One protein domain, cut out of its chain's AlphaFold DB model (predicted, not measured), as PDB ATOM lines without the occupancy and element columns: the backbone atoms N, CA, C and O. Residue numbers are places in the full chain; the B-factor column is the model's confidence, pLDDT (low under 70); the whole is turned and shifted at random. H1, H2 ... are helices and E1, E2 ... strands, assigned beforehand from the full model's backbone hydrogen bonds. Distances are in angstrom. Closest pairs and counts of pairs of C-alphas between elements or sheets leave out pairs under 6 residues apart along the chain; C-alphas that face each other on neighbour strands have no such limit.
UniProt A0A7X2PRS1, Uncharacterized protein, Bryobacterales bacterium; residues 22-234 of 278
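Overview. This is residues 22 to 234 of the 278 residues of an uncharacterized protein of Bryobacterales bacterium (UniProt A0A7X2PRS1). Two long, twisted sheets, E1 E2 E3 E4 E11 E12 and E5 E6 E7 E8 E9 E10, lie face to face as a sandwich, with most of their strands running near the long axis. At one end the hairpin of E5 and E6 reaches past E4, and H1, H2, H3 and H5 gather there; H4 covers part of the first sheet on the side away from the second. The printed part has 213 residues with five named helices and twelve named strands, in the order E1 E2 H1 H2 H3 H4 E3 E4 E5 E6 E7 E8 H5 E9 E10 E11 E12. Both sheets are branched and antiparallel, and the class is mixed, helices and strands. The whole is compact, with a radius of gyration of the C-alphas of 19.4 A, yet elongated, spanning 64 by 35 by 32 A.

Arrangement. In the first sheet E3, residues 92 to 103, has E4, residues 109 to 120, on one side; the two form a hairpin, with N 97 and O 115 2.8 A apart. On the other side of E3 are E1, residues 23 to 26, with N 25 and O 101 2.9 A apart, and E2, residues 30 to 35, with N 32 and O 94 2.8 A apart. E11, residues 213 to 221, is beside E2, with N 33 and O 215 2.8 A apart. E12, residues 227 to 232, is an edge strand beside E11, with N 220 and O 229 2.9 A apart. In the second sheet E8, residues 158 to 169, has E9, residues 187 to 197, on one side, with N 161 and O 194 2.7 A apart. On the other side of E8 are E7, residues 151 to 154, with N 153 and O 160 2.8 A apart, and E6, residues 132 to 140, with N 139 and O 168 2.8 A apart. E10, residues 201 to 209, is an edge strand beside E9, with N 193 and O 205 2.8 A apart. E4 runs on into E5, residues 122 to 127, at 27 degrees; E5 and E6 form a hairpin, with N 125 and O 134 2.8 A apart. The sheets have 128 pairs of C-alphas within 10 A, and their strands stand at 13 degrees; between E3 and E9 the closest C-alphas are those of Val 94 and Leu 192, 6.8 A apart. H4, residues 77 to 87, is on the first sheet at a height of 8.3 A, over E3 and only just over E2, on which 3 of its C-alphas fall; it runs along the strands, at 24 degrees to E3 on the local plane. H5, residues 171 to 181, is on the second sheet at a height of 9.2 A, over none of its strands, but only just, with 2 of its C-alphas falling on E6. H3, residues 58 to 64, only grazes that sheet with residues 62 to 64. H3 and H5 touch at a steep tilt of 40 degrees, opposite ways, with the closest C-alphas those of Ala 59 and Gly 177, 5.0 A apart. H2, residues 49 to 56, and H3 touch only at the corner, with the closest C-alphas those of Tyr 54 and Arg 61, 5.4 A apart. H1, residues 42 to 45, touches H2, with the closest C-alphas those of Leu 45 and Arg 51, 5.8 A apart. In H2, H3 and H5 every O i to N i+4 pair is within hydrogen-bond range, in H4 6 of 7, and H1 is too short for such a pair.

Along the chain. E8 is 36.2 A from first to last C-alpha, E3 33.1 A, E9 33.0 A and E4 32.6 A; H4 is 16.4 A and H5 14.9 A. E1 begins at C-alpha 23 at (0.484, -59.665, 6.067), and E12 ends at C-alpha 232 at (-15.330, -37.868, 18.793).

Size, cuts and confidence. The C-alphas of Ala 105 and Arg 129, 66.9 A apart, are the two farthest apart. The printed part has no cut, and the link H3 to H4, 12 residues, is long. The mean pLDDT of the printed part is 74.5; 81 residues are under 70, among them residues 37 to 66 and 169 to 187.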
ATOM      1  N   ARG A  22       4.344 -61.472   3.925       69.50
ATOM      2  CA  ARG A  22       4.042 -60.495   4.983       69.50
ATOM      3  C   ARG A  22       2.588 -60.065   4.873       69.50
ATOM      4  O   ARG A  22       2.202 -59.522   3.842       69.50
ATOM      5  N   SER A  23       1.813 -60.265   5.936       84.69
ATOM      6  CA  SER A  23       0.484 -59.665   6.067       84.69
ATOM      7  C   SER A  23       0.568 -58.338   6.820       84.69
ATOM      8  O   SER A  23       1.462 -58.126   7.652       84.69
ATOM      9  N   TRP A  24      -0.356 -57.432   6.507       86.88
ATOM     10  CA  TRP A  24      -0.458 -56.122   7.141       86.88
ATOM     11  C   TRP A  24      -1.785 -55.987   7.876       86.88
ATOM     12  O   TRP A  24      -2.844 -56.328   7.353       86.88
ATOM     13  N   ILE A  25      -1.710 -55.450   9.090       84.06
ATOM     14  CA  ILE A  25      -2.868 -55.028   9.871       84.06
ATOM     15  C   ILE A  25      -2.934 -53.508   9.798       84.06
ATOM     16  O   ILE A  25      -2.024 -52.832  10.288       84.06
ATOM     17  N   SER A  26      -4.008 -52.983   9.210       83.88
ATOM     18  CA  SER A  26      -4.284 -51.548   9.155       83.88
ATOM     19  C   SER A  26      -5.224 -51.161  10.292       83.88
ATOM     20  O   SER A  26      -6.322 -51.706  10.426       83.88
ATOM     21  N   ALA A  27      -4.775 -50.232  11.132       84.19
ATOM     22  CA  ALA A  27      -5.493 -49.785  12.317       84.19
ATOM     23  C   ALA A  27      -5.946 -48.317  12.156       84.19
ATOM     24  O   ALA A  27      -5.305 -47.559  11.420       84.19
ATOM     25  N   PRO A  28      -7.053 -47.900  12.801       82.62
ATOM     26  CA  PRO A  28      -7.616 -46.566  12.607       82.62
ATOM     27  C   PRO A  28      -6.675 -45.469  13.100       82.62
ATOM     28  O   PRO A  28      -6.037 -45.605  14.153       82.62
ATOM     29  N   SER A  29      -6.636 -44.345  12.381       88.06
ATOM     30  CA  SER A  29      -5.972 -43.147  12.887       88.06
ATOM     31  C   SER A  29      -6.664 -42.652  14.157       88.06
ATOM     32  O   SER A  29      -7.883 -42.740  14.303       88.06
ATOM     33  N   THR A  30      -5.885 -42.125  15.093       88.44
ATOM     34  CA  THR A  30      -6.398 -41.568  16.347       88.44
ATOM     35  C   THR A  30      -5.705 -40.268  16.696       88.44
ATOM     36  O   THR A  30      -4.557 -40.025  16.322       88.44
ATOM     37  N   ALA A  31      -6.421 -39.407  17.408       89.75
ATOM     38  CA  ALA A  31      -5.935 -38.100  17.798       89.75
ATOM     39  C   ALA A  31      -6.475 -37.707  19.163       89.75
ATOM     40  O   ALA A  31      -7.564 -38.116  19.558       89.75
ATOM     41  N   ALA A  32      -5.724 -36.860  19.849       88.25
ATOM     42  CA  ALA A  32      -6.134 -36.197  21.067       88.25
ATOM     43  C   ALA A  32      -5.879 -34.698  20.931       88.25
ATOM     44  O   ALA A  32      -4.771 -34.276  20.592       88.25
ATOM     45  N   ILE A  33      -6.904 -33.898  21.210       88.69
ATOM     46  CA  ILE A  33      -6.832 -32.445  21.303       88.69
ATOM     47  C   ILE A  33      -7.066 -32.062  22.760       88.69
ATOM     48  O   ILE A  33      -8.158 -32.203  23.305       88.69
ATOM     49  N   GLY A  34      -6.010 -31.564  23.381       85.06
ATOM     50  CA  GLY A  34      -6.023 -30.968  24.700       85.06
ATOM     51  C   GLY A  34      -6.440 -29.500  24.656       85.06
ATOM     52  O   GLY A  34      -5.903 -28.716  23.867       85.06
ATOM     53  N   TRP A  35      -7.357 -29.106  25.530       82.06
ATOM     54  CA  TRP A  35      -7.877 -27.745  25.640       82.06
ATOM     55  C   TRP A  35      -8.158 -27.379  27.104       82.06
ATOM     56  O   TRP A  35      -8.147 -28.229  27.994       82.06
ATOM     57  N   ILE A  36      -8.342 -26.085  27.366       75.38
ATOM     58  CA  ILE A  36      -8.700 -25.570  28.693       75.38
ATOM     59  C   ILE A  36     -10.084 -24.946  28.577       75.38
ATOM     60  O   ILE A  36     -10.224 -24.039  27.767       75.38
ATOM     61  N   PRO A  37     -11.105 -25.381  29.325       69.38
ATOM     62  CA  PRO A  37     -12.388 -24.696  29.325       69.38
ATOM     63  C   PRO A  37     -12.251 -23.276  29.852       69.38
ATOM     64  O   PRO A  37     -11.426 -23.006  30.720       69.38
ATOM     65  N   TYR A  38     -13.097 -22.369  29.369       67.50
ATOM     66  CA  TYR A  38     -13.233 -21.081  30.032       67.50
ATOM     67  C   TYR A  38     -13.946 -21.288  31.372       67.50
ATOM     68  O   TYR A  38     -15.162 -21.476  31.418       67.50
ATOM     69  N   TYR A  39     -13.190 -21.269  32.465       64.19
ATOM     70  CA  TYR A  39     -13.759 -21.285  33.804       64.19
ATOM     71  C   TYR A  39     -14.105 -19.844  34.182       64.19
ATOM     72  O   TYR A  39     -13.240 -19.045  34.545       64.19
ATOM     73  N   GLY A  40     -15.381 -19.479  34.044       52.84
ATOM     74  CA  GLY A  40     -15.901 -18.215  34.558       52.84
ATOM     75  C   GLY A  40     -15.863 -18.216  36.088       52.84
ATOM     76  O   GLY A  40     -16.867 -18.501  36.721       52.84
ATOM     77  N   GLY A  41     -14.702 -17.940  36.684       53.50
ATOM     78  CA  GLY A  41     -14.510 -17.936  38.138       53.50
ATOM     79  C   GLY A  41     -14.198 -19.308  38.763       53.50
ATOM     80  O   GLY A  41     -14.228 -20.348  38.109       53.50
ATOM     81  N   ALA A  42     -13.863 -19.287  40.060       50.88
ATOM     82  CA  ALA A  42     -13.378 -20.438  40.839       50.88
ATOM     83  C   ALA A  42     -14.416 -21.566  41.033       50.88
ATOM     84  O   ALA A  42     -14.057 -22.690  41.377       50.88
ATOM     85  N   GLU A  43     -15.697 -21.277  40.807       50.50
ATOM     86  CA  GLU A  43     -16.828 -22.165  41.106       50.50
ATOM     87  C   GLU A  43     -16.879 -23.402  40.196       50.50
ATOM     88  O   GLU A  43     -17.329 -24.468  40.609       50.50
ATOM     89  N   ALA A  44     -16.347 -23.300  38.976       51.25
ATOM     90  CA  ALA A  44     -16.405 -24.375  37.988       51.25
ATOM     91  C   ALA A  44     -15.394 -25.518  38.226       51.25
ATOM     92  O   ALA A  44     -15.468 -26.552  37.562       51.25
ATOM     93  N   LEU A  45     -14.468 -25.361  39.182       48.59
ATOM     94  CA  LEU A  45     -13.538 -26.418  39.602       48.59
ATOM     95  C   LEU A  45     -14.140 -27.363  40.661       48.59
ATOM     96  O   LEU A  45     -13.526 -28.386  40.965       48.59
ATOM     97  N   GLY A  46     -15.331 -27.056  41.200       57.66
ATOM     98  CA  GLY A  46     -15.973 -27.846  42.257       57.66
ATOM     99  C   GLY A  46     -15.065 -28.036  43.479       57.66
ATOM    100  O   GLY A  46     -14.219 -27.191  43.759       57.66
ATOM    101  N   ASP A  47     -15.185 -29.164  44.177       51.94
ATOM    102  CA  ASP A  47     -14.317 -29.524  45.315       51.94
ATOM    103  C   ASP A  47     -12.987 -30.162  44.869       51.94
ATOM    104  O   ASP A  47     -12.392 -30.987  45.564       51.94
ATOM    105  N   SER A  48     -12.508 -29.827  43.667       47.50
ATOM    106  CA  SER A  48     -11.218 -30.323  43.198       47.50
ATOM    107  C   SER A  48     -10.093 -29.814  44.109       47.50
ATOM    108  O   SER A  48     -10.077 -28.628  44.435       47.50
ATOM    109  N   PRO A  49      -9.060 -30.623  44.410       50.31
ATOM    110  CA  PRO A  49      -7.819 -30.140  45.027       50.31
ATOM    111  C   PRO A  49      -7.157 -28.991  44.243       50.31
ATOM    112  O   PRO A  49      -6.331 -28.242  44.765       50.31
ATOM    113  N   LEU A  50      -7.513 -28.842  42.959       49.03
ATOM    114  CA  LEU A  50      -7.119 -27.702  42.141       49.03
ATOM    115  C   LEU A  50      -7.775 -26.397  42.582       49.03
ATOM    116  O   LEU A  50      -7.170 -25.364  42.346       49.03
ATOM    117  N   ARG A  51      -8.957 -26.411  43.209       53.25
ATOM    118  CA  ARG A  51      -9.625 -25.207  43.716       53.25
ATOM    119  C   ARG A  51      -8.837 -24.580  44.859       53.25
ATOM    120  O   ARG A  51      -8.536 -23.398  44.779       53.25
ATOM    121  N   GLU A  52      -8.415 -25.362  45.849       55.81
ATOM    122  CA  GLU A  52      -7.574 -24.868  46.953       55.81
ATOM    123  C   GLU A  52      -6.238 -24.309  46.435       55.81
ATOM    124  O   GLU A  52      -5.797 -23.228  46.830       55.81
ATOM    125  N   ARG A  53      -5.610 -24.999  45.472       54.25
ATOM    126  CA  ARG A  53      -4.373 -24.528  44.824       54.25
ATOM    127  C   ARG A  53      -4.594 -23.311  43.936       54.25
ATOM    128  O   ARG A  53      -3.760 -22.421  43.932       54.25
ATOM    129  N   TYR A  54      -5.697 -23.252  43.199       55.66
ATOM    130  CA  TYR A  54      -6.109 -22.092  42.413       55.66
ATOM    131  C   TYR A  54      -6.377 -20.903  43.332       55.66
ATOM    132  O   TYR A  54      -6.032 -19.778  42.998       55.66
ATOM    133  N   GLU A  55      -6.966 -21.113  44.507       54.56
ATOM    134  CA  GLU A  55      -7.171 -20.048  45.481       54.56
ATOM    135  C   GLU A  55      -5.846 -19.520  46.053       54.56
ATOM    136  O   GLU A  55      -5.724 -18.309  46.252       54.56
ATOM    137  N   ALA A  56      -4.838 -20.386  46.199       54.69
ATOM    138  CA  ALA A  56      -3.520 -20.048  46.735       54.69
ATOM    139  C   ALA A  56      -2.457 -19.605  45.694       54.69
ATOM    140  O   ALA A  56      -1.518 -18.900  46.062       54.69
ATOM    141  N   ASP A  57      -2.566 -19.986  44.415       59.62
ATOM    142  CA  ASP A  57      -1.518 -19.810  43.391       59.62
ATOM    143  C   ASP A  57      -2.009 -18.976  42.194       59.62
ATOM    144  O   ASP A  57      -2.732 -19.437  41.306       59.62
ATOM    145  N   ALA A  58      -1.565 -17.719  42.135       57.91
ATOM    146  CA  ALA A  58      -1.921 -16.780  41.074       57.91
ATOM    147  C   ALA A  58      -1.444 -17.201  39.666       57.91
ATOM    148  O   ALA A  58      -2.079 -16.831  38.676       57.91
ATOM    149  N   ALA A  59      -0.366 -17.985  39.545       56.41
ATOM    150  CA  ALA A  59       0.103 -18.482  38.250       56.41
ATOM    151  C   ALA A  59      -0.833 -19.575  37.715       56.41
ATOM    152  O   ALA A  59      -1.196 -19.574  36.537       56.41
ATOM    153  N   VAL A  60      -1.293 -20.457  38.606       58.75
ATOM    154  CA  VAL A  60      -2.352 -21.433  38.317       58.75
ATOM    155  C   VAL A  60      -3.656 -20.707  37.971       58.75
ATOM    156  O   VAL A  60      -4.311 -21.079  36.997       58.75
ATOM    157  N   ARG A  61      -3.989 -19.603  38.661       59.78
ATOM    158  CA  ARG A  61      -5.155 -18.775  38.305       59.78
ATOM    159  C   ARG A  61      -5.111 -18.257  36.881       59.78
ATOM    160  O   ARG A  61      -6.076 -18.428  36.151       59.78
ATOM    161  N   LEU A  62      -3.998 -17.658  36.469       61.25
ATOM    162  CA  LEU A  62      -3.846 -17.136  35.108       61.25
ATOM    163  C   LEU A  62      -3.929 -18.246  34.051       61.25
ATOM    164  O   LEU A  62      -4.467 -18.033  32.967       61.25
ATOM    165  N   LEU A  63      -3.434 -19.443  34.378       61.41
ATOM    166  CA  LEU A  63      -3.473 -20.605  33.494       61.41
ATOM    167  C   LEU A  63      -4.903 -21.115  33.263       61.41
ATOM    168  O   LEU A  63      -5.225 -21.479  32.134       61.41
ATOM    169  N   PHE A  64      -5.756 -21.106  34.290       62.34
ATOM    170  CA  PHE A  64      -7.136 -21.614  34.222       62.34
ATOM    171  C   PHE A  64      -8.209 -20.533  34.020       62.34
ATOM    172  O   PHE A  64      -9.320 -20.852  33.616       62.34
ATOM    173  N   ALA A  65      -7.885 -19.256  34.222       62.00
ATOM    174  CA  ALA A  65      -8.698 -18.137  33.737       62.00
ATOM    175  C   ALA A  65      -8.612 -17.996  32.206       62.00
ATOM    176  O   ALA A  65      -9.411 -17.298  31.589       62.00
ATOM    177  N   SER A  66      -7.623 -18.648  31.591       67.69
ATOM    178  CA  SER A  66      -7.479 -18.772  30.145       67.69
ATOM    179  C   SER A  66      -8.308 -19.944  29.625       67.69
ATOM    180  O   SER A  66      -8.401 -20.969  30.296       67.69
ATOM    181  N   GLY A  67      -8.903 -19.817  28.438       73.88
ATOM    182  CA  GLY A  67      -9.807 -20.851  27.935       73.88
ATOM    183  C   GLY A  67      -9.881 -20.919  26.419       73.88
ATOM    184  O   GLY A  67      -9.872 -19.910  25.732       73.88
ATOM    185  N   ASN A  68      -9.961 -22.122  25.884       81.56
ATOM    186  CA  ASN A  68     -10.200 -22.425  24.487       81.56
ATOM    187  C   ASN A  68     -11.662 -22.865  24.303       81.56
ATOM    188  O   ASN A  68     -12.241 -23.445  25.226       81.56
ATOM    189  N   PRO A  69     -12.266 -22.618  23.129       79.44
ATOM    190  CA  PRO A  69     -13.526 -23.267  22.792       79.44
ATOM    191  C   PRO A  69     -13.339 -24.790  22.789       79.44
ATOM    192  O   PRO A  69     -12.256 -25.288  22.463       79.44
ATOM    193  N   GLU A  70     -14.396 -25.530  23.127       81.75
ATOM    194  CA  GLU A  70     -14.374 -26.986  22.991       81.75
ATOM    195  C   GLU A  70     -14.083 -27.359  21.521       81.75
ATOM    196  O   GLU A  70     -14.648 -26.757  20.595       81.75
ATOM    197  N   PRO A  71     -13.185 -28.325  21.264       83.50
ATOM    198  CA  PRO A  71     -12.981 -28.872  19.932       83.50
ATOM    199  C   PRO A  71     -14.286 -29.412  19.320       83.50
ATOM    200  O   PRO A  71     -15.137 -29.955  20.015       83.50
ATOM    201  N   GLN A  72     -14.434 -29.290  17.997       82.50
ATOM    202  CA  GLN A  72     -15.629 -29.753  17.274       82.50
ATOM    203  C   GLN A  72     -15.828 -31.262  17.466       82.50
ATOM    204  O   GLN A  72     -14.848 -31.993  17.570       82.50
ATOM    205  N   ALA A  73     -17.069 -31.745  17.473       80.44
ATOM    206  CA  ALA A  73     -17.345 -33.165  17.694       80.44
ATOM    207  C   ALA A  73     -16.838 -34.072  16.557       80.44
ATOM    208  O   ALA A  73     -16.491 -35.224  16.796       80.44
ATOM    209  N   GLU A  74     -16.756 -33.578  15.323       80.31
ATOM    210  CA  GLU A  74     -16.379 -34.401  14.172       80.31
ATOM    211  C   GLU A  74     -15.590 -33.598  13.138       80.31
ATOM    212  O   GLU A  74     -15.751 -32.380  13.015       80.31
ATOM    213  N   PHE A  75     -14.767 -34.300  12.356       78.62
ATOM    214  CA  PHE A  75     -14.085 -33.750  11.190       78.62
ATOM    215  C   PHE A  75     -14.230 -34.693   9.998       78.62
ATOM    216  O   PHE A  75     -13.938 -35.885  10.083       78.62
ATOM    217  N   SER A  76     -14.618 -34.155   8.845       75.19
ATOM    218  CA  SER A  76     -14.704 -34.931   7.605       75.19
ATOM    219  C   SER A  76     -13.311 -35.147   6.995       75.19
ATOM    220  O   SER A  76     -12.910 -34.445   6.064       75.19
ATOM    221  N   GLY A  77     -12.564 -36.103   7.548       73.06
ATOM    222  CA  GLY A  77     -11.281 -36.578   7.028       73.06
ATOM    223  C   GLY A  77     -10.043 -35.788   7.472       73.06
ATOM    224  O   GLY A  77     -10.113 -34.705   8.058       73.06
ATOM    225  N   ASP A  78      -8.878 -36.344   7.129       77.00
ATOM    226  CA  ASP A  78      -7.541 -35.853   7.493       77.00
ATOM    227  C   ASP A  78      -7.301 -34.366   7.158       77.00
ATOM    228  O   ASP A  78      -6.685 -33.634   7.934       77.00
ATOM    229  N   ALA A  79      -7.774 -33.901   5.995       81.00
ATOM    230  CA  ALA A  79      -7.577 -32.517   5.557       81.00
ATOM    231  C   ALA A  79      -8.335 -31.524   6.452       81.00
ATOM    232  O   ALA A  79      -7.775 -30.508   6.862       81.00
ATOM    233  N   ARG A  80      -9.582 -31.850   6.820       81.25
ATOM    234  CA  ARG A  80     -10.394 -31.028   7.727       81.25
ATOM    235  C   ARG A  80      -9.847 -31.051   9.146       81.25
ATOM    236  O   ARG A  80      -9.823 -30.006   9.794       81.25
ATOM    237  N   PHE A  81      -9.341 -32.196   9.599       82.81
ATOM    238  CA  PHE A  81      -8.619 -32.281  10.865       82.81
ATOM    239  C   PHE A  81      -7.376 -31.373  10.855       82.81
ATOM    240  O   PHE A  81      -7.185 -30.562  11.760       82.81
ATOM    241  N   ALA A  82      -6.567 -31.415   9.792       84.50
ATOM    242  CA  ALA A  82      -5.412 -30.532   9.648       84.50
ATOM    243  C   ALA A  82      -5.805 -29.041   9.615       84.50
ATOM    244  O   ALA A  82      -5.148 -28.226  10.267       84.50
ATOM    245  N   ASP A  83      -6.884 -28.680   8.913       84.31
ATOM    246  CA  ASP A  83      -7.432 -27.318   8.892       84.31
ATOM    247  C   ASP A  83      -7.907 -26.862  10.273       84.31
ATOM    248  O   ASP A  83      -7.598 -25.745  10.692       84.31
ATOM    249  N   ARG A  84      -8.574 -27.736  11.036       84.38
ATOM    250  CA  ARG A  84      -8.945 -27.448  12.426       84.38
ATOM    251  C   ARG A  84      -7.716 -27.124  13.261       84.38
ATOM    252  O   ARG A  84      -7.732 -26.158  14.024       84.38
ATOM    253  N   LEU A  85      -6.650 -27.907  13.119       87.00
ATOM    254  CA  LEU A  85      -5.413 -27.666  13.850       87.00
ATOM    255  C   LEU A  85      -4.732 -26.352  13.428       87.00
ATOM    256  O   LEU A  85      -3.986 -25.774  14.219       87.00
ATOM    257  N   ARG A  86      -5.006 -25.827  12.222       86.19
ATOM    258  CA  ARG A  86      -4.501 -24.516  11.772       86.19
ATOM    259  C   ARG A  86      -5.069 -23.337  12.549       86.19
ATOM    260  O   ARG A  86      -4.334 -22.364  12.705       86.19
ATOM    261  N   LEU A  87      -6.288 -23.450  13.080       84.75
ATOM    262  CA  LEU A  87      -6.905 -22.406  13.909       84.75
ATOM    263  C   LEU A  87      -6.088 -22.120  15.175       84.75
ATOM    264  O   LEU A  87      -6.008 -20.981  15.623       84.75
ATOM    265  N   GLY A  88      -5.429 -23.148  15.721       84.06
ATOM    266  CA  GLY A  88      -4.552 -23.005  16.878       84.06
ATOM    267  C   GLY A  88      -5.271 -22.613  18.168       84.06
ATOM    268  O   GLY A  88      -4.608 -22.294  19.131       84.06
ATOM    269  N   ASP A  89      -6.590 -22.637  18.238       85.12
ATOM    270  CA  ASP A  89      -7.428 -22.364  19.412       85.12
ATOM    271  C   ASP A  89      -7.587 -23.608  20.312       85.12
ATOM    272  O   ASP A  89      -8.682 -23.974  20.721       85.12
ATOM    273  N   PHE A  90      -6.474 -24.258  20.632       86.88
ATOM    274  CA  PHE A  90      -6.370 -25.382  21.569       86.88
ATOM    275  C   PHE A  90      -5.034 -25.279  22.312       86.88
ATOM    276  O   PHE A  90      -4.223 -24.401  22.019       86.88
ATOM    277  N   ARG A  91      -4.766 -26.167  23.273       82.94
ATOM    278  CA  ARG A  91      -3.488 -26.153  23.996       82.94
ATOM    279  C   ARG A  91      -2.437 -26.994  23.281       82.94
ATOM    280  O   ARG A  91      -1.391 -26.480  22.892       82.94
ATOM    281  N   ALA A  92      -2.736 -28.268  23.079       86.94
ATOM    282  CA  ALA A  92      -1.871 -29.193  22.365       86.94
ATOM    283  C   ALA A  92      -2.710 -30.231  21.626       86.94
ATOM    284  O   ALA A  92      -3.803 -30.575  22.064       86.94
ATOM    285  N   ALA A  93      -2.199 -30.726  20.510       89.25
ATOM    286  CA  ALA A  93      -2.796 -31.812  19.762       89.25
ATOM    287  C   ALA A  93      -1.717 -32.818  19.378       89.25
ATOM    288  O   ALA A  93      -0.615 -32.424  18.994       89.25
ATOM    289  N   VAL A  94      -2.050 -34.100  19.462       89.00
ATOM    290  CA  VAL A  94      -1.208 -35.220  19.032       89.00
ATOM    291  C   VAL A  94      -2.060 -36.228  18.277       89.00
ATOM    292  O   VAL A  94      -3.223 -36.433  18.619       89.00
ATOM    293  N   ALA A  95      -1.501 -36.849  17.246       88.88
ATOM    294  CA  ALA A  95      -2.188 -37.854  16.454       88.88
ATOM    295  C   ALA A  95      -1.235 -38.935  15.940       88.88
ATOM    296  O   ALA A  95      -0.100 -38.660  15.538       88.88
ATOM    297  N   VAL A  96      -1.755 -40.158  15.913       89.00
ATOM    298  CA  VAL A  96      -1.197 -41.341  15.262       89.00
ATOM    299  C   VAL A  96      -2.033 -41.586  14.012       89.00
ATOM    300  O   VAL A  96      -3.233 -41.828  14.099       89.00
ATOM    301  N   ARG A  97      -1.416 -41.476  12.837       87.38
ATOM    302  CA  ARG A  97      -2.088 -41.519  11.535       87.38
ATOM    303  C   ARG A  97      -1.700 -42.768  10.764       87.38
ATOM    304  O   ARG A  97      -0.512 -43.060  10.616       87.38
ATOM    305  N   ARG A  98      -2.718 -43.459  10.252       86.19
ATOM    306  CA  ARG A  98      -2.620 -44.661   9.413       86.19
ATOM    307  C   ARG A  98      -1.595 -45.674   9.940       86.19
ATOM    308  O   ARG A  98      -0.673 -46.044   9.207       86.19
ATOM    309  N   PRO A  99      -1.675 -46.064  11.224       87.69
ATOM    310  CA  PRO A  99      -0.736 -47.019  11.776       87.69
ATOM    311  C   PRO A  99      -0.963 -48.407  11.148       87.69
ATOM    312  O   PRO A  99      -2.084 -48.909  11.089       87.69
ATOM    313  N   ARG A 100       0.115 -49.026  10.655       89.50
ATOM    314  CA  ARG A 100       0.100 -50.346  10.007       89.50
ATOM    315  C   ARG A 100       1.148 -51.256  10.628       89.50
ATOM    316  O   ARG A 100       2.324 -50.893  10.685       89.50
ATOM    317  N   LEU A 101       0.738 -52.440  11.068       88.56
ATOM    318  CA  LEU A 101       1.604 -53.454  11.671       88.56
ATOM    319  C   LEU A 101       1.895 -54.562  10.655       88.56
ATOM    320  O   LEU A 101       0.971 -55.189  10.145       88.56
ATOM    321  N   ALA A 102       3.174 -54.812  10.381       90.69
ATOM    322  CA  ALA A 102       3.609 -55.935   9.559       90.69
ATOM    323  C   ALA A 102       3.804 -57.178  10.426       90.69
ATOM    324  O   ALA A 102       4.520 -57.132  11.435       90.69
ATOM    325  N   LEU A 103       3.239 -58.296   9.978       88.25
ATOM    326  CA  LEU A 103       3.437 -59.610  10.571       88.25
ATOM    327  C   LEU A 103       4.301 -60.491   9.660       88.25
ATOM    328  O   LEU A 103       4.298 -60.349   8.438       88.25
ATOM    329  N   ASN A 104       5.054 -61.412  10.260       89.12
ATOM    330  CA  ASN A 104       5.679 -62.509   9.517       89.12
ATOM    331  C   ASN A 104       4.719 -63.702   9.352       89.12
ATOM    332  O   ASN A 104       3.647 -63.730   9.954       89.12
ATOM    333  N   ALA A 105       5.151 -64.737   8.626       87.62
ATOM    334  CA  ALA A 105       4.401 -65.986   8.444       87.62
ATOM    335  C   ALA A 105       3.976 -66.682   9.760       87.62
ATOM    336  O   ALA A 105       3.010 -67.435   9.789       87.62
ATOM    337  N   LYS A 106       4.658 -66.409  10.886       89.31
ATOM    338  CA  LYS A 106       4.296 -66.915  12.225       89.31
ATOM    339  C   LYS A 106       3.364 -65.974  13.000       89.31
ATOM    340  O   LYS A 106       3.254 -66.117  14.215       89.31
ATOM    341  N   ARG A 107       2.752 -64.984  12.339       87.81
ATOM    342  CA  ARG A 107       1.899 -63.947  12.949       87.81
ATOM    343  C   ARG A 107       2.598 -63.139  14.060       87.81
ATOM    344  O   ARG A 107       1.931 -62.563  14.913       87.81
ATOM    345  N   LYS A 108       3.938 -63.059  14.055       90.19
ATOM    346  CA  LYS A 108       4.705 -62.209  14.985       90.19
ATOM    347  C   LYS A 108       4.960 -60.829  14.376       90.19
ATOM    348  O   LYS A 108       5.214 -60.754  13.168       90.19
ATOM    349  N   PRO A 109       4.955 -59.755  15.183       89.69
ATOM    350  CA  PRO A 109       5.138 -58.407  14.678       89.69
ATOM    351  C   PRO A 109       6.607 -58.177  14.320       89.69
ATOM    352  O   PRO A 109       7.508 -58.488  15.099       89.69
ATOM    353  N   VAL A 110       6.857 -57.652  13.120       89.75
ATOM    354  CA  VAL A 110       8.224 -57.453  12.603       89.75
ATOM    355  C   VAL A 110       8.547 -56.010  12.258       89.75
ATOM    356  O   VAL A 110       9.713 -55.626  12.288       89.75
ATOM    357  N   ALA A 111       7.537 -55.207  11.929       89.19
ATOM    358  CA  ALA A 111       7.714 -53.791  11.652       89.19
ATOM    359  C   ALA A 111       6.401 -53.032  11.854       89.19
ATOM    360  O   ALA A 111       5.323 -53.619  11.807       89.19
ATOM    361  N   VAL A 112       6.491 -51.718  12.037       88.94
ATOM    362  CA  VAL A 112       5.330 -50.829  12.100       88.94
ATOM    363  C   VAL A 112       5.579 -49.611  11.222       88.94
ATOM    364  O   VAL A 112       6.697 -49.094  11.171       88.94
ATOM    365  N   ARG A 113       4.542 -49.163  10.519       88.44
ATOM    366  CA  ARG A 113       4.498 -47.879   9.818       88.44
ATOM    367  C   ARG A 113       3.503 -46.992  10.532       88.44
ATOM    368  O   ARG A 113       2.410 -47.439  10.852       88.44
ATOM    369  N   VAL A 114       3.880 -45.751  10.790       88.31
ATOM    370  CA  VAL A 114       3.012 -44.802  11.477       88.31
ATOM    371  C   VAL A 114       3.354 -43.387  11.046       88.31
ATOM    372  O   VAL A 114       4.517 -42.987  11.064       88.31
ATOM    373  N   GLY A 115       2.335 -42.627  10.654       86.88
ATOM    374  CA  GLY A 115       2.427 -41.179  10.569       86.88
ATOM    375  C   GLY A 115       2.188 -40.574  11.946       86.88
ATOM    376  O   GLY A 115       1.295 -41.006  12.671       86.88
ATOM    377  N   THR A 116       2.955 -39.559  12.320       86.50
ATOM    378  CA  THR A 116       2.694 -38.782  13.535       86.50
ATOM    379  C   THR A 116       2.362 -37.348  13.161       86.50
ATOM    380  O   THR A 116       2.842 -36.809  12.162       86.50
ATOM    381  N   LEU A 117       1.498 -36.724  13.950       85.00
ATOM    382  CA  LEU A 117       1.239 -35.297  13.872       85.00
ATOM    383  C   LEU A 117       1.179 -34.748  15.289       85.00
ATOM    384  O   LEU A 117       0.573 -35.351  16.168       85.00
ATOM    385  N   TYR A 118       1.780 -33.586  15.500       86.38
ATOM    386  CA  TYR A 118       1.644 -32.842  16.741       86.38
ATOM    387  C   TYR A 118       1.521 -31.351  16.444       86.38
ATOM    388  O   TYR A 118       1.990 -30.865  15.411       86.38
ATOM    389  N   ARG A 119       0.869 -30.614  17.343       86.25
ATOM    390  CA  ARG A 119       0.795 -29.156  17.270       86.25
ATOM    391  C   ARG A 119       0.555 -28.543  18.639       86.25
ATOM    392  O   ARG A 119      -0.236 -29.055  19.421       86.25
ATOM    393  N   ILE A 120       1.178 -27.396  18.882       85.75
ATOM    394  CA  ILE A 120       0.845 -26.516  20.002       85.75
ATOM    395  C   ILE A 120      -0.072 -25.419  19.482       85.75
ATOM    396  O   ILE A 120       0.196 -24.825  18.432       85.75
ATOM    397  N   GLY A 121      -1.149 -25.158  20.207       84.62
ATOM    398  CA  GLY A 121      -2.008 -24.029  19.912       84.62
ATOM    399  C   GLY A 121      -1.687 -22.807  20.772       84.62
ATOM    400  O   GLY A 121      -0.576 -22.583  21.262       84.62
ATOM    401  N   ARG A 122      -2.692 -21.965  20.896       82.38
ATOM    402  CA  ARG A 122      -2.719 -20.693  21.579       82.38
ATOM    403  C   ARG A 122      -3.909 -20.721  22.512       82.38
ATOM    404  O   ARG A 122      -4.991 -21.177  22.143       82.38
ATOM    405  N   THR A 123      -3.729 -20.167  23.696       77.38
ATOM    406  CA  THR A 123      -4.830 -20.017  24.644       77.38
ATOM    407  C   THR A 123      -5.032 -18.540  24.935       77.38
ATOM    408  O   THR A 123      -4.058 -17.863  25.282       77.38
ATOM    409  N   PRO A 124      -6.252 -18.015  24.754       74.38
ATOM    410  CA  PRO A 124      -6.552 -16.641  25.097       74.38
ATOM    411  C   PRO A 124      -6.642 -16.501  26.618       74.38
ATOM    412  O   PRO A 124      -7.272 -17.308  27.300       74.38
ATOM    413  N   VAL A 125      -6.006 -15.457  27.133       70.50
ATOM    414  CA  VAL A 125      -6.062 -15.045  28.534       70.50
ATOM    415  C   VAL A 125      -6.859 -13.744  28.602       70.50
ATOM    416  O   VAL A 125      -6.499 -12.796  27.896       70.50
ATOM    417  N   PRO A 126      -7.921 -13.671  29.419       61.97
ATOM    418  CA  PRO A 126      -8.629 -12.420  29.654       61.97
ATOM    419  C   PRO A 126      -7.765 -11.482  30.510       61.97
ATOM    420  O   PRO A 126      -7.220 -11.896  31.534       61.97
ATOM    421  N   PHE A 127      -7.647 -10.214  30.111       61.84
ATOM    422  CA  PHE A 127      -6.952  -9.189  30.893       61.84
ATOM    423  C   PHE A 127      -7.908  -8.068  31.325       61.84
ATOM    424  O   PHE A 127      -8.281  -7.210  30.531       61.84
ATOM    425  N   GLY A 128      -8.268  -8.045  32.614       59.59
ATOM    426  CA  GLY A 128      -9.143  -7.019  33.189       59.59
ATOM    427  C   GLY A 128     -10.633  -7.219  32.875       59.59
ATOM    428  O   GLY A 128     -11.081  -8.332  32.613       59.59
ATOM    429  N   ARG A 129     -11.416  -6.133  32.979       56.12
ATOM    430  CA  ARG A 129     -12.864  -6.114  32.678       56.12
ATOM    431  C   ARG A 129     -13.175  -5.811  31.211       56.12
ATOM    432  O   ARG A 129     -14.292  -6.062  30.771       56.12
ATOM    433  N   GLU A 130     -12.211  -5.275  30.471       52.09
ATOM    434  CA  GLU A 130     -12.338  -5.026  29.036       52.09
ATOM    435  C   GLU A 130     -11.743  -6.195  28.249       52.09
ATOM    436  O   GLU A 130     -10.798  -6.843  28.688       52.09
ATOM    437  N   VAL A 131     -12.339  -6.489  27.095       51.91
ATOM    438  CA  VAL A 131     -12.227  -7.731  26.305       51.91
ATOM    439  C   VAL A 131     -10.869  -7.867  25.589       51.91
ATOM    440  O   VAL A 131     -10.790  -8.245  24.422       51.91
ATOM    441  N   VAL A 132      -9.762  -7.539  26.252       58.09
ATOM    442  CA  VAL A 132      -8.423  -7.747  25.701       58.09
ATOM    443  C   VAL A 132      -8.047  -9.207  25.917       58.09
ATOM    444  O   VAL A 132      -7.686  -9.630  27.016       58.09
ATOM    445  N   GLN A 133      -8.160  -9.995  24.850       65.06
ATOM    446  CA  GLN A 133      -7.710 -11.382  24.824       65.06
ATOM    447  C   GLN A 133      -6.247 -11.437  24.384       65.06
ATOM    448  O   GLN A 133      -5.925 -11.248  23.210       65.06
ATOM    449  N   LEU A 134      -5.346 -11.727  25.321       68.62
ATOM    450  CA  LEU A 134      -3.945 -11.995  24.998       68.62
ATOM    451  C   LEU A 134      -3.797 -13.460  24.589       68.62
ATOM    452  O   LEU A 134      -4.106 -14.355  25.370       68.62
ATOM    453  N   GLN A 135      -3.311 -13.729  23.376       72.19
ATOM    454  CA  GLN A 135      -3.052 -15.101  22.936       72.19
ATOM    455  C   GLN A 135      -1.672 -15.572  23.397       72.19
ATOM    456  O   GLN A 135      -0.643 -15.105  22.907       72.19
ATOM    457  N   LEU A 136      -1.649 -16.554  24.298       72.88
ATOM    458  CA  LEU A 136      -0.421 -17.232  24.694       72.88
ATOM    459  C   LEU A 136      -0.159 -18.411  23.767       72.88
ATOM    460  O   LEU A 136      -0.837 -19.430  23.861       72.88
ATOM    461  N   ALA A 137       0.840 -18.285  22.895       76.56
ATOM    462  CA  ALA A 137       1.370 -19.415  22.143       76.56
ATOM    463  C   ALA A 137       2.312 -20.232  23.033       76.56
ATOM    464  O   ALA A 137       3.172 -19.667  23.719       76.56
ATOM    465  N   GLY A 138       2.160 -21.554  23.024       73.50
ATOM    466  CA  GLY A 138       3.152 -22.410  23.657       73.50
ATOM    467  C   GLY A 138       4.400 -22.565  22.784       73.50
ATOM    468  O   GLY A 138       4.369 -22.369  21.567       73.50
ATOM    469  N   ARG A 139       5.514 -22.911  23.422       75.12
ATOM    470  CA  ARG A 139       6.799 -23.174  22.775       75.12
ATOM    471  C   ARG A 139       7.244 -24.590  23.109       75.12
ATOM    472  O   ARG A 139       7.204 -24.988  24.270       75.12
ATOM    473  N   GLU A 140       7.676 -25.328  22.096       74.00
ATOM    474  CA  GLU A 140       8.262 -26.658  22.266       74.00
ATOM    475  C   GLU A 140       9.490 -26.606  23.180       74.00
ATOM    476  O   GLU A 140      10.294 -25.669  23.102       74.00
ATOM    477  N   ILE A 141       9.636 -27.614  24.039       66.19
ATOM    478  CA  ILE A 141      10.814 -27.776  24.890       66.19
ATOM    479  C   ILE A 141      11.592 -28.975  24.375       66.19
ATOM    480  O   ILE A 141      11.148 -30.111  24.504       66.19
ATOM    481  N   GLY A 142      12.767 -28.725  23.814       61.12
ATOM    482  CA  GLY A 142      13.613 -29.785  23.283       61.12
ATOM    483  C   GLY A 142      14.438 -29.319  22.091       61.12
ATOM    484  O   GLY A 142      14.334 -28.153  21.692       61.12
ATOM    485  N   PRO A 143      15.288 -30.203  21.538       45.09
ATOM    486  CA  PRO A 143      15.966 -29.937  20.278       45.09
ATOM    487  C   PRO A 143      14.894 -29.664  19.216       45.09
ATOM    488  O   PRO A 143      14.069 -30.525  18.928       45.09
ATOM    489  N   GLY A 144      14.844 -28.424  18.728       43.59
ATOM    490  CA  GLY A 144      13.728 -27.934  17.923       43.59
ATOM    491  C   GLY A 144      13.473 -28.773  16.672       43.59
ATOM    492  O   GLY A 144      14.423 -29.223  16.041       43.59
ATOM    493  N   ALA A 145      12.191 -28.937  16.330       38.34
ATOM    494  CA  ALA A 145      11.659 -29.344  15.025       38.34
ATOM    495  C   ALA A 145      12.592 -30.221  14.163       38.34
ATOM    496  O   ALA A 145      12.930 -29.885  13.030       38.34
ATOM    497  N   GLY A 146      12.972 -31.375  14.698       40.34
ATOM    498  CA  GLY A 146      13.345 -32.552  13.925       40.34
ATOM    499  C   GLY A 146      12.370 -33.637  14.345       40.34
ATOM    500  O   GLY A 146      12.273 -33.888  15.540       40.34
ATOM    501  N   CYS A 147      11.595 -34.179  13.397       46.91
ATOM    502  CA  CYS A 147      10.514 -35.149  13.607       46.91
ATOM    503  C   CYS A 147      10.668 -35.941  14.913       46.91
ATOM    504  O   CYS A 147      11.501 -36.844  14.971       46.91
ATOM    505  N   LEU A 148       9.890 -35.598  15.948       61.12
ATOM    506  CA  LEU A 148       9.807 -36.399  17.167       61.12
ATOM    507  C   LEU A 148       9.412 -37.817  16.758       61.12
ATOM    508  O   LEU A 148       8.269 -38.073  16.366       61.12
ATOM    509  N   LEU A 149      10.395 -38.714  16.763       69.44
ATOM    510  CA  LEU A 149      10.172 -40.108  16.431       69.44
ATOM    511  C   LEU A 149       9.378 -40.727  17.579       69.44
ATOM    512  O   LEU A 149       9.776 -40.564  18.736       69.44
ATOM    513  N   PRO A 150       8.260 -41.410  17.291       83.88
ATOM    514  CA  PRO A 150       7.526 -42.097  18.339       83.88
ATOM    515  C   PRO A 150       8.421 -43.165  18.987       83.88
ATOM    516  O   PRO A 150       9.198 -43.839  18.307       83.88
ATOM    517  N   ASP A 151       8.299 -43.346  20.304       88.31
ATOM    518  CA  ASP A 151       8.889 -44.496  20.993       88.31
ATOM    519  C   ASP A 151       8.062 -45.733  20.627       88.31
ATOM    520  O   ASP A 151       6.887 -45.836  20.976       88.31
ATOM    521  N   VAL A 152       8.662 -46.647  19.867       90.75
ATOM    522  CA  VAL A 152       8.010 -47.862  19.371       90.75
ATOM    523  C   VAL A 152       8.587 -49.076  20.082       90.75
ATOM    524  O   VAL A 152       9.796 -49.319  20.040       90.75
ATOM    525  N   ARG A 153       7.711 -49.885  20.680       93.19
ATOM    526  CA  ARG A 153       8.071 -51.098  21.418       93.19
ATOM    527  C   ARG A 153       7.323 -52.296  20.863       93.19
ATOM    528  O   ARG A 153       6.097 -52.324  20.854       93.19
ATOM    529  N   PHE A 154       8.075 -53.297  20.430       91.38
ATOM    530  CA  PHE A 154       7.528 -54.569  19.970       91.38
ATOM    531  C   PHE A 154       7.438 -55.557  21.134       91.38
ATOM    532  O   PHE A 154       8.350 -55.635  21.963       91.38
ATOM    533  N   SER A 155       6.358 -56.330  21.169       93.31
ATOM    534  CA  SER A 155       6.186 -57.504  22.027       93.31
ATOM    535  C   SER A 155       5.823 -58.717  21.166       93.31
ATOM    536  O   SER A 155       5.727 -58.612  19.947       93.31
ATOM    537  N   GLU A 156       5.631 -59.890  21.770       91.44
ATOM    538  CA  GLU A 156       5.140 -61.049  21.009       91.44
ATOM    539  C   GLU A 156       3.683 -60.884  20.548       91.44
ATOM    540  O   GLU A 156       3.287 -61.468  19.541       91.44
ATOM    541  N   GLU A 157       2.908 -60.065  21.260       91.00
ATOM    542  CA  GLU A 157       1.468 -59.886  21.055       91.00
ATOM    543  C   GLU A 157       1.128 -58.701  20.144       91.00
ATOM    544  O   GLU A 157      -0.024 -58.569  19.730       91.00
ATOM    545  N   GLY A 158       2.096 -57.834  19.829       92.62
ATOM    546  CA  GLY A 158       1.854 -56.659  19.001       92.62
ATOM    547  C   GLY A 158       2.918 -55.571  19.105       92.62
ATOM    548  O   GLY A 158       4.100 -55.824  19.351       92.62
ATOM    549  N   VAL A 159       2.480 -54.332  18.898       93.44
ATOM    550  CA  VAL A 159       3.319 -53.135  18.973       93.44
ATOM    551  C   VAL A 159       2.647 -52.051  19.806       93.44
ATOM    552  O   VAL A 159       1.437 -51.847  19.735       93.44
ATOM    553  N   GLU A 160       3.455 -51.335  20.576       94.50
ATOM    554  CA  GLU A 160       3.092 -50.126  21.303       94.50
ATOM    555  C   GLU A 160       3.833 -48.937  20.680       94.50
ATOM    556  O   GLU A 160       5.045 -48.982  20.479       94.50
ATOM    557  N   ILE A 161       3.096 -47.879  20.362       92.50
ATOM    558  CA  ILE A 161       3.568 -46.635  19.762       92.50
ATOM    559  C   ILE A 161       3.258 -45.525  20.758       92.50
ATOM    560  O   ILE A 161       2.097 -45.238  21.043       92.50
ATOM    561  N   ARG A 162       4.290 -44.882  21.289       90.06
ATOM    562  CA  ARG A 162       4.161 -43.792  22.251       90.06
ATOM    563  C   ARG A 162       4.622 -42.491  21.614       90.06
ATOM    564  O   ARG A 162       5.780 -42.348  21.225       90.06
ATOM    565  N   LEU A 163       3.708 -41.533  21.543       87.75
ATOM    566  CA  LEU A 163       3.964 -40.172  21.102       87.75
ATOM    567  C   LEU A 163       3.771 -39.235  22.289       87.75
ATOM    568  O   LEU A 163       2.661 -39.066  22.785       87.75
ATOM    569  N   GLU A 164       4.857 -38.630  22.745       83.94
ATOM    570  CA  GLU A 164       4.842 -37.669  23.838       83.94
ATOM    571  C   GLU A 164       5.285 -36.307  23.332       83.94
ATOM    572  O   GLU A 164       6.230 -36.195  22.549       83.94
ATOM    573  N   TYR A 165       4.610 -35.273  23.816       81.69
ATOM    574  CA  TYR A 165       4.933 -33.910  23.471       81.69
ATOM    575  C   TYR A 165       4.931 -33.004  24.703       81.69
ATOM    576  O   TYR A 165       3.932 -32.923  25.417       81.69
ATOM    577  N   LEU A 166       6.048 -32.305  24.925       79.62
ATOM    578  CA  LEU A 166       6.258 -31.385  26.043       79.62
ATOM    579  C   LEU A 166       6.348 -29.947  25.529       79.62
ATOM    580  O   LEU A 166       7.080 -29.645  24.585       79.62
ATOM    581  N   PHE A 167       5.635 -29.035  26.182       76.31
ATOM    582  CA  PHE A 167       5.606 -27.631  25.793       76.31
ATOM    583  C   PHE A 167       5.513 -26.694  26.992       76.31
ATOM    584  O   PHE A 167       4.978 -27.015  28.054       76.31
ATOM    585  N   LYS A 168       6.065 -25.495  26.810       73.56
ATOM    586  CA  LYS A 168       6.002 -24.415  27.786       73.56
ATOM    587  C   LYS A 168       4.953 -23.409  27.364       73.56
ATOM    588  O   LYS A 168       4.826 -23.102  26.179       73.56
ATOM    589  N   LEU A 169       4.241 -22.856  28.333       67.31
ATOM    590  CA  LEU A 169       3.427 -21.670  28.101       67.31
ATOM    591  C   LEU A 169       4.358 -20.478  27.855       67.31
ATOM    592  O   LEU A 169       5.415 -20.383  28.471       67.31
ATOM    593  N   GLY A 170       4.020 -19.626  26.886       67.62
ATOM    594  CA  GLY A 170       4.909 -18.569  26.402       67.62
ATOM    595  C   GLY A 170       5.424 -17.610  27.486       67.62
ATOM    596  O   GLY A 170       4.953 -17.594  28.620       67.62
ATOM    597  N   TRP A 171       6.370 -16.750  27.102       67.31
ATOM    598  CA  TRP A 171       7.118 -15.853  27.999       67.31
ATOM    599  C   TRP A 171       6.258 -15.022  28.968       67.31
ATOM    600  O   TRP A 171       6.694 -14.741  30.077       67.31
ATOM    601  N   LEU A 172       5.036 -14.645  28.576       66.62
ATOM    602  CA  LEU A 172       4.100 -13.911  29.433       66.62
ATOM    603  C   LEU A 172       3.635 -14.739  30.638       66.62
ATOM    604  O   LEU A 172       3.528 -14.198  31.735       66.62
ATOM    605  N   ALA A 173       3.386 -16.039  30.453       66.38
ATOM    606  CA  ALA A 173       3.047 -16.932  31.558       66.38
ATOM    607  C   ALA A 173       4.242 -17.099  32.505       66.38
ATOM    608  O   ALA A 173       4.074 -17.059  33.720       66.38
ATOM    609  N   ASP A 174       5.451 -17.219  31.951       67.62
ATOM    610  CA  ASP A 174       6.690 -17.277  32.732       67.62
ATOM    611  C   ASP A 174       6.948 -16.002  33.529       67.62
ATOM    612  O   ASP A 174       7.301 -16.086  34.701       67.62
ATOM    613  N   LEU A 175       6.770 -14.832  32.909       68.06
ATOM    614  CA  LEU A 175       6.943 -13.541  33.566       68.06
ATOM    615  C   LEU A 175       5.898 -13.357  34.668       68.06
ATOM    616  O   LEU A 175       6.249 -12.968  35.778       68.06
ATOM    617  N   GLY A 176       4.633 -13.679  34.381       64.62
ATOM    618  CA  GLY A 176       3.555 -13.645  35.366       64.62
ATOM    619  C   GLY A 176       3.841 -14.561  36.554       64.62
ATOM    620  O   GLY A 176       3.764 -14.117  37.697       64.62
ATOM    621  N   GLY A 177       4.259 -15.802  36.299       62.75
ATOM    622  CA  GLY A 177       4.708 -16.717  37.348       62.75
ATOM    623  C   GLY A 177       5.887 -16.146  38.138       62.75
ATOM    624  O   GLY A 177       5.827 -16.044  39.361       62.75
ATOM    625  N   ALA A 178       6.939 -15.695  37.455       65.06
ATOM    626  CA  ALA A 178       8.158 -15.217  38.101       65.06
ATOM    627  C   ALA A 178       7.906 -14.000  39.000       65.06
ATOM    628  O   ALA A 178       8.431 -13.942  40.113       65.06
ATOM    629  N   VAL A 179       7.087 -13.049  38.544       66.88
ATOM    630  CA  VAL A 179       6.732 -11.846  39.307       66.88
ATOM    631  C   VAL A 179       5.853 -12.191  40.510       66.88
ATOM    632  O   VAL A 179       6.068 -11.652  41.592       66.88
ATOM    633  N   LEU A 180       4.874 -13.086  40.343       56.09
ATOM    634  CA  LEU A 180       3.842 -13.324  41.356       56.09
ATOM    635  C   LEU A 180       4.221 -14.402  42.377       56.09
ATOM    636  O   LEU A 180       3.916 -14.263  43.557       56.09
ATOM    637  N   THR A 181       4.879 -15.475  41.942       55.62
ATOM    638  CA  THR A 181       5.145 -16.663  42.773       55.62
ATOM    639  C   THR A 181       6.633 -16.912  42.997       55.62
ATOM    640  O   THR A 181       6.997 -17.841  43.718       55.62
ATOM    641  N   ARG A 182       7.509 -16.089  42.396       62.16
ATOM    642  CA  ARG A 182       8.966 -16.309  42.328       62.16
ATOM    643  C   ARG A 182       9.344 -17.639  41.658       62.16
ATOM    644  O   ARG A 182      10.454 -18.130  41.854       62.16
ATOM    645  N   LYS A 183       8.436 -18.224  40.866       58.03
ATOM    646  CA  LYS A 183       8.636 -19.481  40.131       58.03
ATOM    647  C   LYS A 183       8.172 -19.334  38.681       58.03
ATOM    648  O   LYS A 183       7.244 -18.592  38.399       58.03
ATOM    649  N   LEU A 184       8.814 -20.037  37.750       62.94
ATOM    650  CA  LEU A 184       8.398 -20.040  36.341       62.94
ATOM    651  C   LEU A 184       7.082 -20.806  36.156       62.94
ATOM    652  O   LEU A 184       6.732 -21.650  36.984       62.94
ATOM    653  N   ALA A 185       6.369 -20.534  35.060       63.16
ATOM    654  CA  ALA A 185       5.144 -21.260  34.754       63.16
ATOM    655  C   ALA A 185       5.445 -22.757  34.545       63.16
ATOM    656  O   ALA A 185       6.478 -23.096  33.949       63.16
ATOM    657  N   PRO A 186       4.561 -23.656  35.015       61.97
ATOM    658  CA  PRO A 186       4.762 -25.086  34.854       61.97
ATOM    659  C   PRO A 186       4.735 -25.472  33.375       61.97
ATOM    660  O   PRO A 186       4.031 -24.879  32.552       61.97
ATOM    661  N   PHE A 187       5.510 -26.499  33.043       68.62
ATOM    662  CA  PHE A 187       5.443 -27.140  31.740       68.62
ATOM    663  C   PHE A 187       4.184 -28.001  31.640       68.62
ATOM    664  O   PHE A 187       3.720 -28.569  32.629       68.62
ATOM    665  N   ALA A 188       3.655 -28.117  30.430       74.44
ATOM    666  CA  ALA A 188       2.540 -28.992  30.122       74.44
ATOM    667  C   ALA A 188       2.998 -30.059  29.128       74.44
ATOM    668  O   ALA A 188       3.910 -29.842  28.326       74.44
ATOM    669  N   TRP A 189       2.373 -31.225  29.185       76.25
ATOM    670  CA  TRP A 189       2.639 -32.295  28.238       76.25
ATOM    671  C   TRP A 189       1.358 -33.021  27.861       76.25
ATOM    672  O   TRP A 189       0.375 -33.006  28.600       76.25
ATOM    673  N   ILE A 190       1.379 -33.648  26.692       79.81
ATOM    674  CA  ILE A 190       0.349 -34.573  26.234       79.81
ATOM    675  C   ILE A 190       1.037 -35.817  25.679       79.81
ATOM    676  O   ILE A 190       2.041 -35.736  24.974       79.81
ATOM    677  N   GLU A 191       0.512 -36.977  26.037       84.19
ATOM    678  CA  GLU A 191       1.008 -38.278  25.627       84.19
ATOM    679  C   GLU A 191      -0.137 -39.075  25.025       84.19
ATOM    680  O   GLU A 191      -1.211 -39.185  25.613       84.19
ATOM    681  N   LEU A 192       0.127 -39.654  23.861       87.50
ATOM    682  CA  LEU A 192      -0.735 -40.599  23.184       87.50
ATOM    683  C   LEU A 192       0.012 -41.923  23.092       87.50
ATOM    684  O   LEU A 192       1.081 -42.019  22.485       87.50
ATOM    685  N   LYS A 193      -0.563 -42.948  23.703       89.44
ATOM    686  CA  LYS A 193      -0.066 -44.311  23.675       89.44
ATOM    687  C   LYS A 193      -1.045 -45.169  22.883       89.44
ATOM    688  O   LYS A 193      -2.194 -45.341  23.274       89.44
ATOM    689  N   TYR A 194      -0.580 -45.686  21.758       88.38
ATOM    690  CA  TYR A 194      -1.369 -46.474  20.826       88.38
ATOM    691  C   TYR A 194      -0.828 -47.898  20.758       88.38
ATOM    692  O   TYR A 194       0.381 -48.091  20.667       88.38
ATOM    693  N   SER A 195      -1.692 -48.904  20.792       91.44
ATOM    694  CA  SER A 195      -1.291 -50.312  20.715       91.44
ATOM    695  C   SER A 195      -2.017 -51.018  19.581       91.44
ATOM    696  O   SER A 195      -3.224 -50.848  19.462       91.44
ATOM    697  N   ILE A 196      -1.318 -51.839  18.799       89.19
ATOM    698  CA  ILE A 196      -1.921 -52.750  17.811       89.19
ATOM    699  C   ILE A 196      -1.512 -54.169  18.176       89.19
ATOM    700  O   ILE A 196      -0.315 -54.462  18.222       89.19
ATOM    701  N   SER A 197      -2.480 -55.051  18.413       87.81
ATOM    702  CA  SER A 197      -2.224 -56.477  18.603       87.81
ATOM    703  C   SER A 197      -2.101 -57.216  17.268       87.81
ATOM    704  O   SER A 197      -2.688 -56.827  16.256       87.81
ATOM    705  N   CYS A 198      -1.418 -58.358  17.275       86.75
ATOM    706  CA  CYS A 198      -1.351 -59.272  16.130       86.75
ATOM    707  C   CYS A 198      -2.714 -59.874  15.743       86.75
ATOM    708  O   CYS A 198      -2.840 -60.435  14.660       86.75
ATOM    709  N   SER A 199      -3.723 -59.771  16.617       83.50
ATOM    710  CA  SER A 199      -5.111 -60.165  16.338       83.50
ATOM    711  C   SER A 199      -5.951 -59.054  15.701       83.50
ATOM    712  O   SER A 199      -7.145 -59.244  15.486       83.50
ATOM    713  N   GLY A 200      -5.364 -57.880  15.447       74.88
ATOM    714  CA  GLY A 200      -6.076 -56.743  14.875       74.88
ATOM    715  C   GLY A 200      -6.921 -55.966  15.884       74.88
ATOM    716  O   GLY A 200      -7.875 -55.304  15.492       74.88
ATOM    717  N   MET A 201      -6.608 -56.017  17.179       77.56
ATOM    718  CA  MET A 201      -7.199 -55.099  18.156       77.56
ATOM    719  C   MET A 201      -6.307 -53.870  18.306       77.56
ATOM    720  O   MET A 201      -5.114 -53.993  18.584       77.56
ATOM    721  N   ALA A 202      -6.891 -52.686  18.153       81.00
ATOM    722  CA  ALA A 202      -6.231 -51.425  18.456       81.00
ATOM    723  C   ALA A 202      -6.624 -50.923  19.851       81.00
ATOM    724  O   ALA A 202      -7.740 -51.167  20.297       81.00
ATOM    725  N   GLY A 203      -5.705 -50.233  20.522       81.56
ATOM    726  CA  GLY A 203      -5.868 -49.637  21.844       81.56
ATOM    727  C   GLY A 203      -5.357 -48.202  21.850       81.56
ATOM    728  O   GLY A 203      -4.304 -47.934  21.274       81.56
ATOM    729  N   LEU A 204      -6.068 -47.290  22.509       79.44
ATOM    730  CA  LEU A 204      -5.645 -45.900  22.694       79.44
ATOM    731  C   LEU A 204      -5.711 -45.514  24.170       79.44
ATOM    732  O   LEU A 204      -6.761 -45.652  24.791       79.44
ATOM    733  N   GLU A 205      -4.615 -44.957  24.674       83.31
ATOM    734  CA  GLU A 205      -4.503 -44.320  25.980       83.31
ATOM    735  C   GLU A 205      -3.960 -42.897  25.794       83.31
ATOM    736  O   GLU A 205      -2.979 -42.680  25.080       83.31
ATOM    737  N   VAL A 206      -4.586 -41.918  26.450       78.50
ATOM    738  CA  VAL A 206      -4.155 -40.517  26.400       78.50
ATOM    739  C   VAL A 206      -3.922 -40.003  27.809       78.50
ATOM    740  O   VAL A 206      -4.750 -40.197  28.698       78.50
ATOM    741  N   ARG A 207      -2.797 -39.319  28.008       78.50
ATOM    742  CA  ARG A 207      -2.417 -38.696  29.276       78.50
ATOM    743  C   ARG A 207      -1.990 -37.253  29.034       78.50
ATOM    744  O   ARG A 207      -1.509 -36.922  27.954       78.50
ATOM    745  N   SER A 208      -2.142 -36.382  30.026       72.19
ATOM    746  CA  SER A 208      -1.635 -35.009  29.932       72.19
ATOM    747  C   SER A 208      -1.366 -34.393  31.303       72.19
ATOM    748  O   SER A 208      -1.873 -34.882  32.314       72.19
ATOM    749  N   SER A 209      -0.601 -33.299  31.337       68.12
ATOM    750  CA  SER A 209      -0.470 -32.420  32.505       68.12
ATOM    751  C   SER A 209      -0.893 -30.992  32.180       68.12
ATOM    752  O   SER A 209      -0.669 -30.507  31.072       68.12
ATOM    753  N   ALA A 210      -1.493 -30.303  33.159       64.94
ATOM    754  CA  ALA A 210      -1.925 -28.902  33.041       64.94
ATOM    755  C   ALA A 210      -2.808 -28.604  31.802       64.94
ATOM    756  O   ALA A 210      -2.901 -27.467  31.330       64.94
ATOM    757  N   VAL A 211      -3.482 -29.645  31.303       65.69
ATOM    758  CA  VAL A 211      -4.513 -29.622  30.271       65.69
ATOM    759  C   VAL A 211      -5.723 -30.345  30.870       65.69
ATOM    760  O   VAL A 211      -5.745 -31.572  30.919       65.69
ATOM    761  N   PRO A 212      -6.700 -29.612  31.423       62.34
ATOM    762  CA  PRO A 212      -7.779 -30.203  32.209       62.34
ATOM    763  C   PRO A 212      -8.807 -30.943  31.349       62.34
ATOM    764  O   PRO A 212      -9.617 -31.698  31.881       62.34
ATOM    765  N   SER A 213      -8.819 -30.713  30.034       73.50
ATOM    766  CA  SER A 213      -9.795 -31.308  29.127       73.50
ATOM    767  C   SER A 213      -9.118 -31.859  27.882       73.50
ATOM    768  O   SER A 213      -8.283 -31.209  27.255       73.50
ATOM    769  N   ILE A 214      -9.483 -33.089  27.532       80.19
ATOM    770  CA  ILE A 214      -8.972 -33.801  26.366       80.19
ATOM    771  C   ILE A 214     -10.175 -34.296  25.580       80.19
ATOM    772  O   ILE A 214     -11.027 -34.995  26.124       80.19
ATOM    773  N   THR A 215     -10.212 -33.960  24.297       83.62
ATOM    774  CA  THR A 215     -11.136 -34.557  23.336       83.62
ATOM    775  C   THR A 215     -10.349 -35.492  22.436       83.62
ATOM    776  O   THR A 215      -9.361 -35.076  21.829       83.62
ATOM    777  N   TRP A 216     -10.762 -36.752  22.341       85.62
ATOM    778  CA  TRP A 216     -10.145 -37.719  21.438       85.62
ATOM    779  C   TRP A 216     -11.002 -37.992  20.211       85.62
ATOM    780  O   TRP A 216     -12.215 -37.782  20.212       85.62
ATOM    781  N   TYR A 217     -10.352 -38.482  19.165       84.19
ATOM    782  CA  TYR A 217     -10.980 -38.804  17.899       84.19
ATOM    783  C   TYR A 217     -10.433 -40.121  17.366       84.19
ATOM    784  O   TYR A 217      -9.232 -40.384  17.477       84.19
ATOM    785  N   GLY A 218     -11.317 -40.909  16.764       83.38
ATOM    786  CA  GLY A 218     -10.967 -42.060  15.940       83.38
ATOM    787  C   GLY A 218     -11.418 -41.818  14.506       83.38
ATOM    788  O   GLY A 218     -12.504 -41.287  14.278       83.38
ATOM    789  N   GLU A 219     -10.575 -42.178  13.547       81.75
ATOM    790  CA  GLU A 219     -10.939 -42.237  12.134       81.75
ATOM    791  C   GLU A 219     -11.724 -43.524  11.861       81.75
ATOM    792  O   GLU A 219     -11.258 -44.623  12.171       81.75
ATOM    793  N   GLU A 220     -12.919 -43.395  11.286       75.38
ATOM    794  CA  GLU A 220     -13.671 -44.539  10.774       75.38
ATOM    795  C   GLU A 220     -12.893 -45.173   9.614       75.38
ATOM    796  O   GLU A 220     -12.527 -44.493   8.658       75.38
ATOM    797  N   MET A 221     -12.639 -46.479   9.696       66.12
ATOM    798  CA  MET A 221     -11.981 -47.229   8.627       66.12
ATOM    799  C   MET A 221     -13.039 -47.851   7.720       66.12
ATOM    800  O   MET A 221     -13.907 -48.590   8.191       66.12
ATOM    801  N   GLY A 222     -12.962 -47.569   6.418       61.09
ATOM    802  CA  GLY A 222     -13.749 -48.294   5.424       61.09
ATOM    803  C   GLY A 222     -13.315 -49.762   5.321       61.09
ATOM    804  O   GLY A 222     -12.195 -50.117   5.687       61.09
ATOM    805  N   ALA A 223     -14.179 -50.623   4.772       57.47
ATOM    806  CA  ALA A 223     -13.854 -52.037   4.532       57.47
ATOM    807  C   ALA A 223     -12.644 -52.232   3.592       57.47
ATOM    808  O   ALA A 223     -11.964 -53.248   3.667       57.47
ATOM    809  N   SER A 224     -12.364 -51.242   2.740       56.91
ATOM    810  CA  SER A 224     -11.207 -51.160   1.839       56.91
ATOM    811  C   SER A 224      -9.938 -50.598   2.494       56.91
ATOM    812  O   SER A 224      -8.918 -50.473   1.825       56.91
ATOM    813  N   GLY A 225      -9.983 -50.216   3.775       58.88
ATOM    814  CA  GLY A 225      -8.877 -49.525   4.445       58.88
ATOM    815  C   GLY A 225      -8.780 -48.026   4.129       58.88
ATOM    816  O   GLY A 225      -7.828 -47.372   4.560       58.88
ATOM    817  N   ASP A 226      -9.757 -47.465   3.408       65.50
ATOM    818  CA  ASP A 226      -9.802 -46.036   3.089       65.50
ATOM    819  C   ASP A 226     -10.086 -45.170   4.331       65.50
ATOM    820  O   ASP A 226     -10.855 -45.547   5.221       65.50
ATOM    821  N   SER A 227      -9.477 -43.977   4.357       63.41
ATOM    822  CA  SER A 227      -9.651 -42.964   5.406       63.41
ATOM    823  C   SER A 227     -11.081 -42.425   5.434       63.41
ATOM    824  O   SER A 227     -11.532 -41.851   4.436       63.41
ATOM    825  N   GLY A 228     -11.768 -42.559   6.567       70.19
ATOM    826  CA  GLY A 228     -13.133 -42.079   6.764       70.19
ATOM    827  C   GLY A 228     -13.246 -40.800   7.596       70.19
ATOM    828  O   GLY A 228     -12.376 -39.924   7.609       70.19
ATOM    829  N   ILE A 229     -14.390 -40.655   8.265       76.62
ATOM    830  CA  ILE A 229     -14.709 -39.496   9.103       76.62
ATOM    831  C   ILE A 229     -13.996 -39.652  10.447       76.62
ATOM    832  O   ILE A 229     -14.000 -40.724  11.046       76.62
ATOM    833  N   TRP A 230     -13.408 -38.569  10.944       77.44
ATOM    834  CA  TRP A 230     -12.912 -38.503  12.311       77.44
ATOM    835  C   TRP A 230     -14.076 -38.166  13.236       77.44
ATOM    836  O   TRP A 230     -14.645 -37.077  13.129       77.44
ATOM    837  N   ARG A 231     -14.416 -39.069  14.154       78.81
ATOM    838  CA  ARG A 231     -15.489 -38.849  15.129       78.81
ATOM    839  C   ARG A 231     -14.953 -38.782  16.544       78.81
ATOM    840  O   ARG A 231     -14.041 -39.531  16.909       78.81
ATOM    841  N   LYS A 232     -15.527 -37.882  17.345       78.38
ATOM    842  CA  LYS A 232     -15.330 -37.868  18.793       78.38
ATOM    843  C   LYS A 232     -15.857 -39.185  19.351       78.38
ATOM    844  O   LYS A 232     -16.981 -39.592  19.070       78.38
ATOM    845  N   LEU A 233     -15.020 -39.876  20.114       69.69
ATOM    846  CA  LEU A 233     -15.392 -41.152  20.722       69.69
ATOM    847  C   LEU A 233     -16.098 -40.875  22.058       69.69
ATOM    848  O   LEU A 233     -15.494 -40.978  23.123       69.69
ATOM    849  N   ASP A 234     -17.364 -40.464  22.011       53.16
ATOM    850  CA  ASP A 234     -18.177 -40.252  23.213       53.16
ATOM    851  C   ASP A 234     -18.771 -41.593  23.701       53.16
ATOM    852  O   ASP A 234     -19.619 -42.187  23.043       53.16
TER     853      ASP A 234